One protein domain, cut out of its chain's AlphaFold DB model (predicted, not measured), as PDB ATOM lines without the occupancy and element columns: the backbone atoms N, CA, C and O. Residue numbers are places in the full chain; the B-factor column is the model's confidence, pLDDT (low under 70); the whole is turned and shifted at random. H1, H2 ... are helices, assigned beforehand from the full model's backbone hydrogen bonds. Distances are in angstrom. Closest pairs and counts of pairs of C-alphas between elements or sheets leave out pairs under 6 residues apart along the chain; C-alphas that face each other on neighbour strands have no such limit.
ATOM      1  N   SER A 115     139.884 130.888 141.474       82.50
ATOM      2  CA  SER A 115     138.946 130.093 140.673       82.50
ATOM      3  C   SER A 115     139.570 129.609 139.357       82.50
ATOM      4  O   SER A 115     139.392 128.448 138.975       82.50
ATOM      5  N   LEU A 116     140.377 130.444 138.694       84.94
ATOM      6  CA  LEU A 116     141.135 130.052 137.502       84.94
ATOM      7  C   LEU A 116     142.201 128.996 137.807       84.94
ATOM      8  O   LEU A 116     142.352 128.043 137.043       84.94
ATOM      9  N   ILE A 117     142.934 129.121 138.916       86.31
ATOM     10  CA  ILE A 117     143.926 128.120 139.339       86.31
ATOM     11  C   ILE A 117     143.246 126.776 139.607       86.31
ATOM     12  O   ILE A 117     143.718 125.748 139.121       86.31
ATOM     13  N   ALA A 118     142.116 126.775 140.318       84.81
ATOM     14  CA  ALA A 118     141.339 125.565 140.559       84.81
ATOM     15  C   ALA A 118     140.875 124.924 139.241       84.81
ATOM     16  O   ALA A 118     141.019 123.716 139.049       84.81
ATOM     17  N   LEU A 119     140.385 125.723 138.286       85.50
ATOM     18  CA  LEU A 119     140.012 125.236 136.958       85.50
ATOM     19  C   LEU A 119     141.203 124.622 136.209       85.50
ATOM     20  O   LEU A 119     141.083 123.505 135.703       85.50
ATOM     21  N   HIS A 120     142.351 125.302 136.173       88.12
ATOM     22  CA  HIS A 120     143.563 124.777 135.542       88.12
ATOM     23  C   HIS A 120     144.043 123.482 136.200       88.12
ATOM     24  O   HIS A 120     144.430 122.556 135.489       88.12
ATOM     25  N   GLY A 121     143.958 123.373 137.529       87.19
ATOM     26  CA  GLY A 121     144.264 122.142 138.258       87.19
ATOM     27  C   GLY A 121     143.384 120.974 137.810       87.19
ATOM     28  O   GLY A 121     143.896 119.908 137.477       87.19
ATOM     29  N   ARG A 122     142.068 121.196 137.700       89.31
ATOM     30  CA  ARG A 122     141.121 120.179 137.208       89.31
ATOM     31  C   ARG A 122     141.421 119.747 135.777       89.31
ATOM     32  O   ARG A 122     141.432 118.553 135.490       89.31
ATOM     33  N   ILE A 123     141.691 120.701 134.884       89.50
ATOM     34  CA  ILE A 123     142.049 120.409 133.488       89.50
ATOM     35  C   ILE A 123     143.361 119.623 133.425       89.50
ATOM     36  O   ILE A 123     143.439 118.624 132.712       89.50
ATOM     37  N   GLY A 124     144.373 120.037 134.190       89.31
ATOM     38  CA  GLY A 124     145.664 119.357 134.264       89.31
ATOM     39  C   GLY A 124     145.525 117.916 134.751       89.31
ATOM     40  O   GLY A 124     146.015 116.998 134.092       89.31
ATOM     41  N   ASN A 125     144.791 117.702 135.845       89.62
ATOM     42  CA  ASN A 125     144.506 116.369 136.376       89.62
ATOM     43  C   ASN A 125     143.785 115.495 135.341       89.62
ATOM     44  O   ASN A 125     144.209 114.365 135.089       89.62
ATOM     45  N   ALA A 126     142.759 116.038 134.681       89.44
ATOM     46  CA  ALA A 126     142.003 115.315 133.667       89.44
ATOM     47  C   ALA A 126     142.874 114.954 132.454       89.44
ATOM     48  O   ALA A 126     142.798 113.838 131.941       89.44
ATOM     49  N   PHE A 127     143.739 115.870 132.012       90.44
ATOM     50  CA  PHE A 127     144.664 115.623 130.909       90.44
ATOM     51  C   PHE A 127     145.687 114.536 131.256       90.44
ATOM     52  O   PHE A 127     145.902 113.622 130.463       90.44
ATOM     53  N   ILE A 128     146.274 114.588 132.456       89.38
ATOM     54  CA  ILE A 128     147.210 113.565 132.946       89.38
ATOM     55  C   ILE A 128     146.524 112.196 133.018       89.38
ATOM     56  O   ILE A 128     147.082 111.201 132.553       89.38
ATOM     57  N   ALA A 129     145.311 112.141 133.570       89.50
ATOM     58  CA  ALA A 129     144.518 110.922 133.661       89.50
ATOM     59  C   ALA A 129     144.210 110.333 132.278       89.50
ATOM     60  O   ALA A 129     144.440 109.146 132.045       89.50
ATOM     61  N   TRP A 130     143.758 111.174 131.344       90.25
ATOM     62  CA  TRP A 130     143.485 110.773 129.967       90.25
ATOM     63  C   TRP A 130     144.744 110.267 129.256       90.25
ATOM     64  O   TRP A 130     144.715 109.214 128.624       90.25
ATOM     65  N   ALA A 131     145.873 110.963 129.404       90.94
ATOM     66  CA  ALA A 131     147.134 110.566 128.786       90.94
ATOM     67  C   ALA A 131     147.654 109.216 129.318       90.94
ATOM     68  O   ALA A 131     148.275 108.464 128.569       90.94
ATOM     69  N   ARG A 132     147.398 108.890 130.594       88.06
ATOM     70  CA  ARG A 132     147.817 107.619 131.215       88.06
ATOM     71  C   ARG A 132     146.878 106.453 130.923       88.06
ATOM     72  O   ARG A 132     147.345 105.354 130.649       88.06
ATOM     73  N   HIS A 133     145.570 106.682 131.023       90.81
ATOM     74  CA  HIS A 133     144.561 105.615 131.078       90.81
ATOM     75  C   HIS A 133     143.581 105.643 129.899       90.81
ATOM     76  O   HIS A 133     142.691 104.797 129.794       90.81
ATOM     77  N   GLY A 134     143.719 106.609 128.992       87.44
ATOM     78  CA  GLY A 134     142.856 106.776 127.831       87.44
ATOM     79  C   GLY A 134     141.480 107.336 128.198       87.44
ATOM     80  O   GLY A 134     141.354 108.447 128.700       87.44
ATOM     81  N   LYS A 135     140.409 106.595 127.889       83.94
ATOM     82  CA  LYS A 135     139.013 107.084 127.947       83.94
ATOM     83  C   LYS A 135     138.668 107.748 129.286       83.94
ATOM     84  O   LYS A 135     138.802 107.121 130.326       83.94
ATOM     85  N   GLY A 136     138.077 108.942 129.260       83.06
ATOM     86  CA  GLY A 136     137.812 109.750 130.461       83.06
ATOM     87  C   GLY A 136     136.653 109.314 131.371       83.06
ATOM     88  O   GLY A 136     136.263 110.080 132.243       83.06
ATOM     89  N   THR A 137     136.075 108.118 131.216       88.38
ATOM     90  CA  THR A 137     134.935 107.659 132.047       88.38
ATOM     91  C   THR A 137     135.275 107.496 133.530       88.38
ATOM     92  O   THR A 137     134.378 107.418 134.364       88.38
ATOM     93  N   HIS A 138     136.565 107.427 133.859       87.88
ATOM     94  CA  HIS A 138     137.089 107.307 135.216       87.88
ATOM     95  C   HIS A 138     137.549 108.651 135.809       87.88
ATOM     96  O   HIS A 138     138.064 108.660 136.926       87.88
ATOM     97  N   ILE A 139     137.402 109.755 135.069       89.12
ATOM     98  CA  ILE A 139     137.818 111.096 135.485       89.12
ATOM     99  C   ILE A 139     136.640 111.791 136.169       89.12
ATOM    100  O   ILE A 139     135.559 111.928 135.589       89.12
ATOM    101  N   GLY A 140     136.847 112.243 137.404       88.38
ATOM    102  CA  GLY A 140     135.856 113.021 138.140       88.38
ATOM    103  C   GLY A 140     135.626 114.387 137.493       88.38
ATOM    104  O   GLY A 140     136.576 115.118 137.227       88.38
ATOM    105  N   ARG A 141     134.362 114.769 137.270       83.69
ATOM    106  CA  ARG A 141     134.016 116.080 136.682       83.69
ATOM    107  C   ARG A 141     134.376 117.253 137.592       83.69
ATOM    108  O   ARG A 141     134.712 118.327 137.106       83.69
ATOM    109  N   GLU A 142     134.298 117.046 138.902       82.19
ATOM    110  CA  GLU A 142     134.502 118.104 139.889       82.19
ATOM    111  C   GLU A 142     135.970 118.350 140.216       82.19
ATOM    112  O   GLU A 142     136.320 119.488 140.493       82.19
ATOM    113  N   THR A 143     136.830 117.331 140.149       83.81
ATOM    114  CA  THR A 143     138.242 117.421 140.571       83.81
ATOM    115  C   THR A 143     139.235 117.185 139.432       83.81
ATOM    116  O   THR A 143     140.415 117.520 139.549       83.81
ATOM    117  N   GLY A 144     138.781 116.605 138.317       86.25
ATOM    118  CA  GLY A 144     139.648 116.127 137.240       86.25
ATOM    119  C   GLY A 144     140.475 114.894 137.616       86.25
ATOM    120  O   GLY A 144     141.297 114.451 136.822       86.25
ATOM    121  N   GLU A 145     140.295 114.330 138.811       90.25
ATOM    122  CA  GLU A 145     141.113 113.217 139.291       90.25
ATOM    123  C   GLU A 145     140.676 111.878 138.690       90.25
ATOM    124  O   GLU A 145     139.494 111.630 138.436       90.25
ATOM    125  N   SER A 146     141.651 110.992 138.486       91.50
ATOM    126  CA  SER A 146     141.427 109.626 138.015       91.50
ATOM    127  C   SER A 146     141.077 108.703 139.175       91.50
ATOM    128  O   SER A 146     141.897 108.492 140.070       91.50
ATOM    129  N   ARG A 147     139.912 108.048 139.114       90.19
ATOM    130  CA  ARG A 147     139.561 106.988 140.074       90.19
ATOM    131  C   ARG A 147     140.572 105.834 140.062       90.19
ATOM    132  O   ARG A 147     140.859 105.274 141.110       90.19
ATOM    133  N   ILE A 148     141.154 105.527 138.899       89.69
ATOM    134  CA  ILE A 148     142.172 104.474 138.755       89.69
ATOM    135  C   ILE A 148     143.439 104.840 139.537       89.69
ATOM    136  O   ILE A 148     144.010 103.992 140.220       89.69
ATOM    137  N   ASP A 149     143.876 106.101 139.466       88.38
ATOM    138  CA  ASP A 149     145.054 106.557 140.215       88.38
ATOM    139  C   ASP A 149     144.782 106.568 141.724       88.38
ATOM    140  O   ASP A 149     145.626 106.114 142.496       88.38
ATOM    141  N   LEU A 150     143.586 106.998 142.138       90.19
ATOM    142  CA  LEU A 150     143.164 106.975 143.542       90.19
ATOM    143  C   LEU A 150     143.143 105.552 144.121       90.19
ATOM    144  O   LEU A 150     143.649 105.332 145.225       90.19
ATOM    145  N   ASP A 151     142.604 104.583 143.377       91.44
ATOM    146  CA  ASP A 151     142.562 103.177 143.793       91.44
ATOM    147  C   ASP A 151     143.979 102.587 143.888       91.44
ATOM    148  O   ASP A 151     144.346 102.004 144.911       91.44
ATOM    149  N   ASN A 152     144.822 102.833 142.879       90.56
ATOM    150  CA  ASN A 152     146.216 102.384 142.872       90.56
ATOM    151  C   ASN A 152     147.020 102.956 144.049       90.56
ATOM    152  O   ASN A 152     147.793 102.236 144.686       90.56
ATOM    153  N   ASP A 153     146.853 104.241 144.364       91.25
ATOM    154  CA  ASP A 153     147.534 104.865 145.497       91.25
ATOM    155  C   ASP A 153     147.021 104.338 146.838       91.25
ATOM    156  O   ASP A 153     147.814 104.121 147.761       91.25
ATOM    157  N   ARG A 154     145.717 104.064 146.954       92.31
ATOM    158  CA  ARG A 154     145.140 103.428 148.143       92.31
ATOM    159  C   ARG A 154     145.730 102.037 148.372       92.31
ATOM    160  O   ARG A 154     146.109 101.720 149.503       92.31
ATOM    161  N   ASP A 155     145.853 101.237 147.321       93.19
ATOM    162  CA  ASP A 155     146.408  99.886 147.403       93.19
ATOM    163  C   ASP A 155     147.907  99.898 147.713       93.19
ATOM    164  O   ASP A 155     148.365  99.133 148.568       93.19
ATOM    165  N   ARG A 156     148.674 100.831 147.131       91.56
ATOM    166  CA  ARG A 156     150.086 101.045 147.500       91.56
ATOM    167  C   ARG A 156     150.242 101.392 148.978       91.56
ATOM    168  O   ARG A 156     151.088 100.798 149.646       91.56
ATOM    169  N   ARG A 157     149.426 102.312 149.505       91.56
ATOM    170  CA  ARG A 157     149.468 102.701 150.928       91.56
ATOM    171  C   ARG A 157     149.136 101.522 151.841       91.56
ATOM    172  O   ARG A 157     149.844 101.298 152.820       91.56
ATOM    173  N   ARG A 158     148.117 100.725 151.503       91.75
ATOM    174  CA  ARG A 158     147.764  99.502 152.248       91.75
ATOM    175  C   ARG A 158     148.896  98.479 152.238       91.75
ATOM    176  O   ARG A 158     149.242  97.943 153.287       91.75
ATOM    177  N   ALA A 159     149.508  98.245 151.080       91.62
ATOM    178  CA  ALA A 159     150.638  97.331 150.961       91.62
ATOM    179  C   ALA A 159     151.852  97.806 151.782       91.62
ATOM    180  O   ALA A 159     152.508  96.990 152.426       91.62
ATOM    181  N   GLN A 160     152.137  99.113 151.804       92.56
ATOM    182  CA  GLN A 160     153.193  99.691 152.641       92.56
ATOM    183  C   GLN A 160     152.904  99.517 154.137       92.56
ATOM    184  O   GLN A 160     153.792  99.105 154.879       92.56
ATOM    185  N   GLN A 161     151.667  99.765 154.577       91.94
ATOM    186  CA  GLN A 161     151.262  99.561 155.972       91.94
ATOM    187  C   GLN A 161     151.375  98.093 156.397       91.94
ATOM    188  O   GLN A 161     151.910  97.811 157.465       91.94
ATOM    189  N   ALA A 162     150.942  97.156 155.549       90.38
ATOM    190  CA  ALA A 162     151.048  95.727 155.834       90.38
ATOM    191  C   ALA A 162     152.512  95.269 155.951       90.38
ATOM    192  O   ALA A 162     152.852  94.501 156.848       90.38
ATOM    193  N   ARG A 163     153.398  95.775 155.080       90.50
ATOM    194  CA  ARG A 163     154.845  95.508 155.158       90.50
ATOM    195  C   ARG A 163     155.454  96.056 156.446       90.50
ATOM    196  O   ARG A 163     156.168  95.327 157.123       90.50
ATOM    197  N   ALA A 164     155.122  97.294 156.813       90.38
ATOM    198  CA  ALA A 164     155.605  97.908 158.046       90.38
ATOM    199  C   ALA A 164     155.107  97.172 159.305       90.38
ATOM    200  O   ALA A 164     155.861  97.025 160.262       90.38
ATOM    201  N   ALA A 165     153.861  96.685 159.311       88.44
ATOM    202  CA  ALA A 165     153.315  95.889 160.410       88.44
ATOM    203  C   ALA A 165     154.037  94.540 160.551       88.44
ATOM    204  O   ALA A 165     154.500  94.209 161.640       88.44
ATOM    205  N   MET A 166     154.234  93.815 159.443       87.38
ATOM    206  CA  MET A 166     154.990  92.556 159.447       87.38
ATOM    207  C   MET A 166     156.450  92.743 159.883       87.38
ATOM    208  O   MET A 166     157.004  91.890 160.573       87.38
ATOM    209  N   GLU A 167     157.098  93.846 159.497       86.94
ATOM    210  CA  GLU A 167     158.459  94.150 159.953       86.94
ATOM    211  C   GLU A 167     158.526  94.422 161.459       86.94
ATOM    212  O   GLU A 167     159.469  93.963 162.104       86.94
ATOM    213  N   ARG A 168     157.520  95.097 162.032       83.56
ATOM    214  CA  ARG A 168     157.416  95.316 163.484       83.56
ATOM    215  C   ARG A 168     157.183  94.013 164.245       83.56
ATOM    216  O   ARG A 168     157.952  93.717 165.152       83.56
ATOM    217  N   GLU A 169     156.227  93.189 163.818       81.19
ATOM    218  CA  GLU A 169     155.974  91.871 164.429       81.19
ATOM    219  C   GLU A 169     157.218  90.970 164.378       81.19
ATOM    220  O   GLU A 169     157.527  90.253 165.330       81.19
ATOM    221  N   ARG A 170     157.989  91.034 163.286       77.25
ATOM    222  CA  ARG A 170     159.236  90.271 163.145       77.25
ATOM    223  C   ARG A 170     160.356  90.773 164.061       77.25
ATOM    224  O   ARG A 170     161.241  89.988 164.399       77.25
ATOM    225  N   GLN A 171     160.366  92.057 164.412       74.44
ATOM    226  CA  GLN A 171     161.317  92.632 165.369       74.44
ATOM    227  C   GLN A 171     160.908  92.329 166.816       74.44
ATOM    228  O   GLN A 171     161.769  91.964 167.610       74.44
ATOM    229  N   GLU A 172     159.614  92.398 167.134       73.56
ATOM    230  CA  GLU A 172     159.070  92.106 168.469       73.56
ATOM    231  C   GLU A 172     159.115  90.609 168.807       73.56
ATOM    232  O   GLU A 172     159.497  90.249 169.912       73.56
ATOM    233  N   GLY A 173     158.839  89.715 167.850       62.06
ATOM    234  CA  GLY A 173     158.958  88.261 168.039       62.06
ATOM    235  C   GLY A 173     160.397  87.719 168.063       62.06
ATOM    236  O   GLY A 173     160.597  86.507 168.118       62.06
ATOM    237  N   ARG A 174     161.402  88.597 167.952       57.00
ATOM    238  CA  ARG A 174     162.834  88.273 168.095       57.00
ATOM    239  C   ARG A 174     163.436  88.776 169.416       57.00
ATOM    240  O   ARG A 174     164.620  88.515 169.635       57.00
TER     241      ARG A 174
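This is residues 115 to 174 of the 175 residues of an uncharacterized protein of Rhodovulum sp. 12E13 (UniProt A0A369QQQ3). Two helices make an L: H1 is the short limb, and H2 is the long limb, starting near H1's last part; residues 150 to 174, of which 150 to 172 belong to H2, stick out as an arm. The long link between them, residues 134 to 146, folds back beside the last part of H1, and together with H1 and residues 147 to 149 it forms a small body. The printed part has 60 residues with two named helices, H1 then H2, and no named strand; its class is all helix. It is extended, with a radius of gyration of the C-alphas of 17.5 A, and the arm makes the length of its spans, 55 by 26 by 15 A.

Find C-alpha 115 at (138.946, 130.093, 140.673); from there H1, residues 115 to 133, runs 26.9 A to C-alpha 133 at (144.561, 105.615, 131.078). After the link, look for C-alpha 147 at (139.561, 106.988, 140.074), where H2, residues 147 to 172, begins; it runs 37.5 A to C-alpha 172 at (159.070, 92.106, 168.469).

Look at Ala 129 and Asp 149, whose C-alphas, 7.9 A apart, are the closest of H1 and H2. The two helices are close but not clearly touching, with 1 pair of C-alphas within 8 A. Their lines are about perpendicular, at 78 degrees. In H1 and H2 every O i to N i+4 pair is within hydrogen-bond range.

The C-alphas of Leu 116 and Arg 174, the two farthest apart, are 56.1 A from each other. Residues 150 to 174, of which 150 to 172 belong to H2, stand free; the body without them spans 26 by 15 by 13 A. The printed part has no cut, and the link from H1 to H2, 13 residues, is long. The mean pLDDT of the printed part is 86.9, and residues 173 to 174 are under 70.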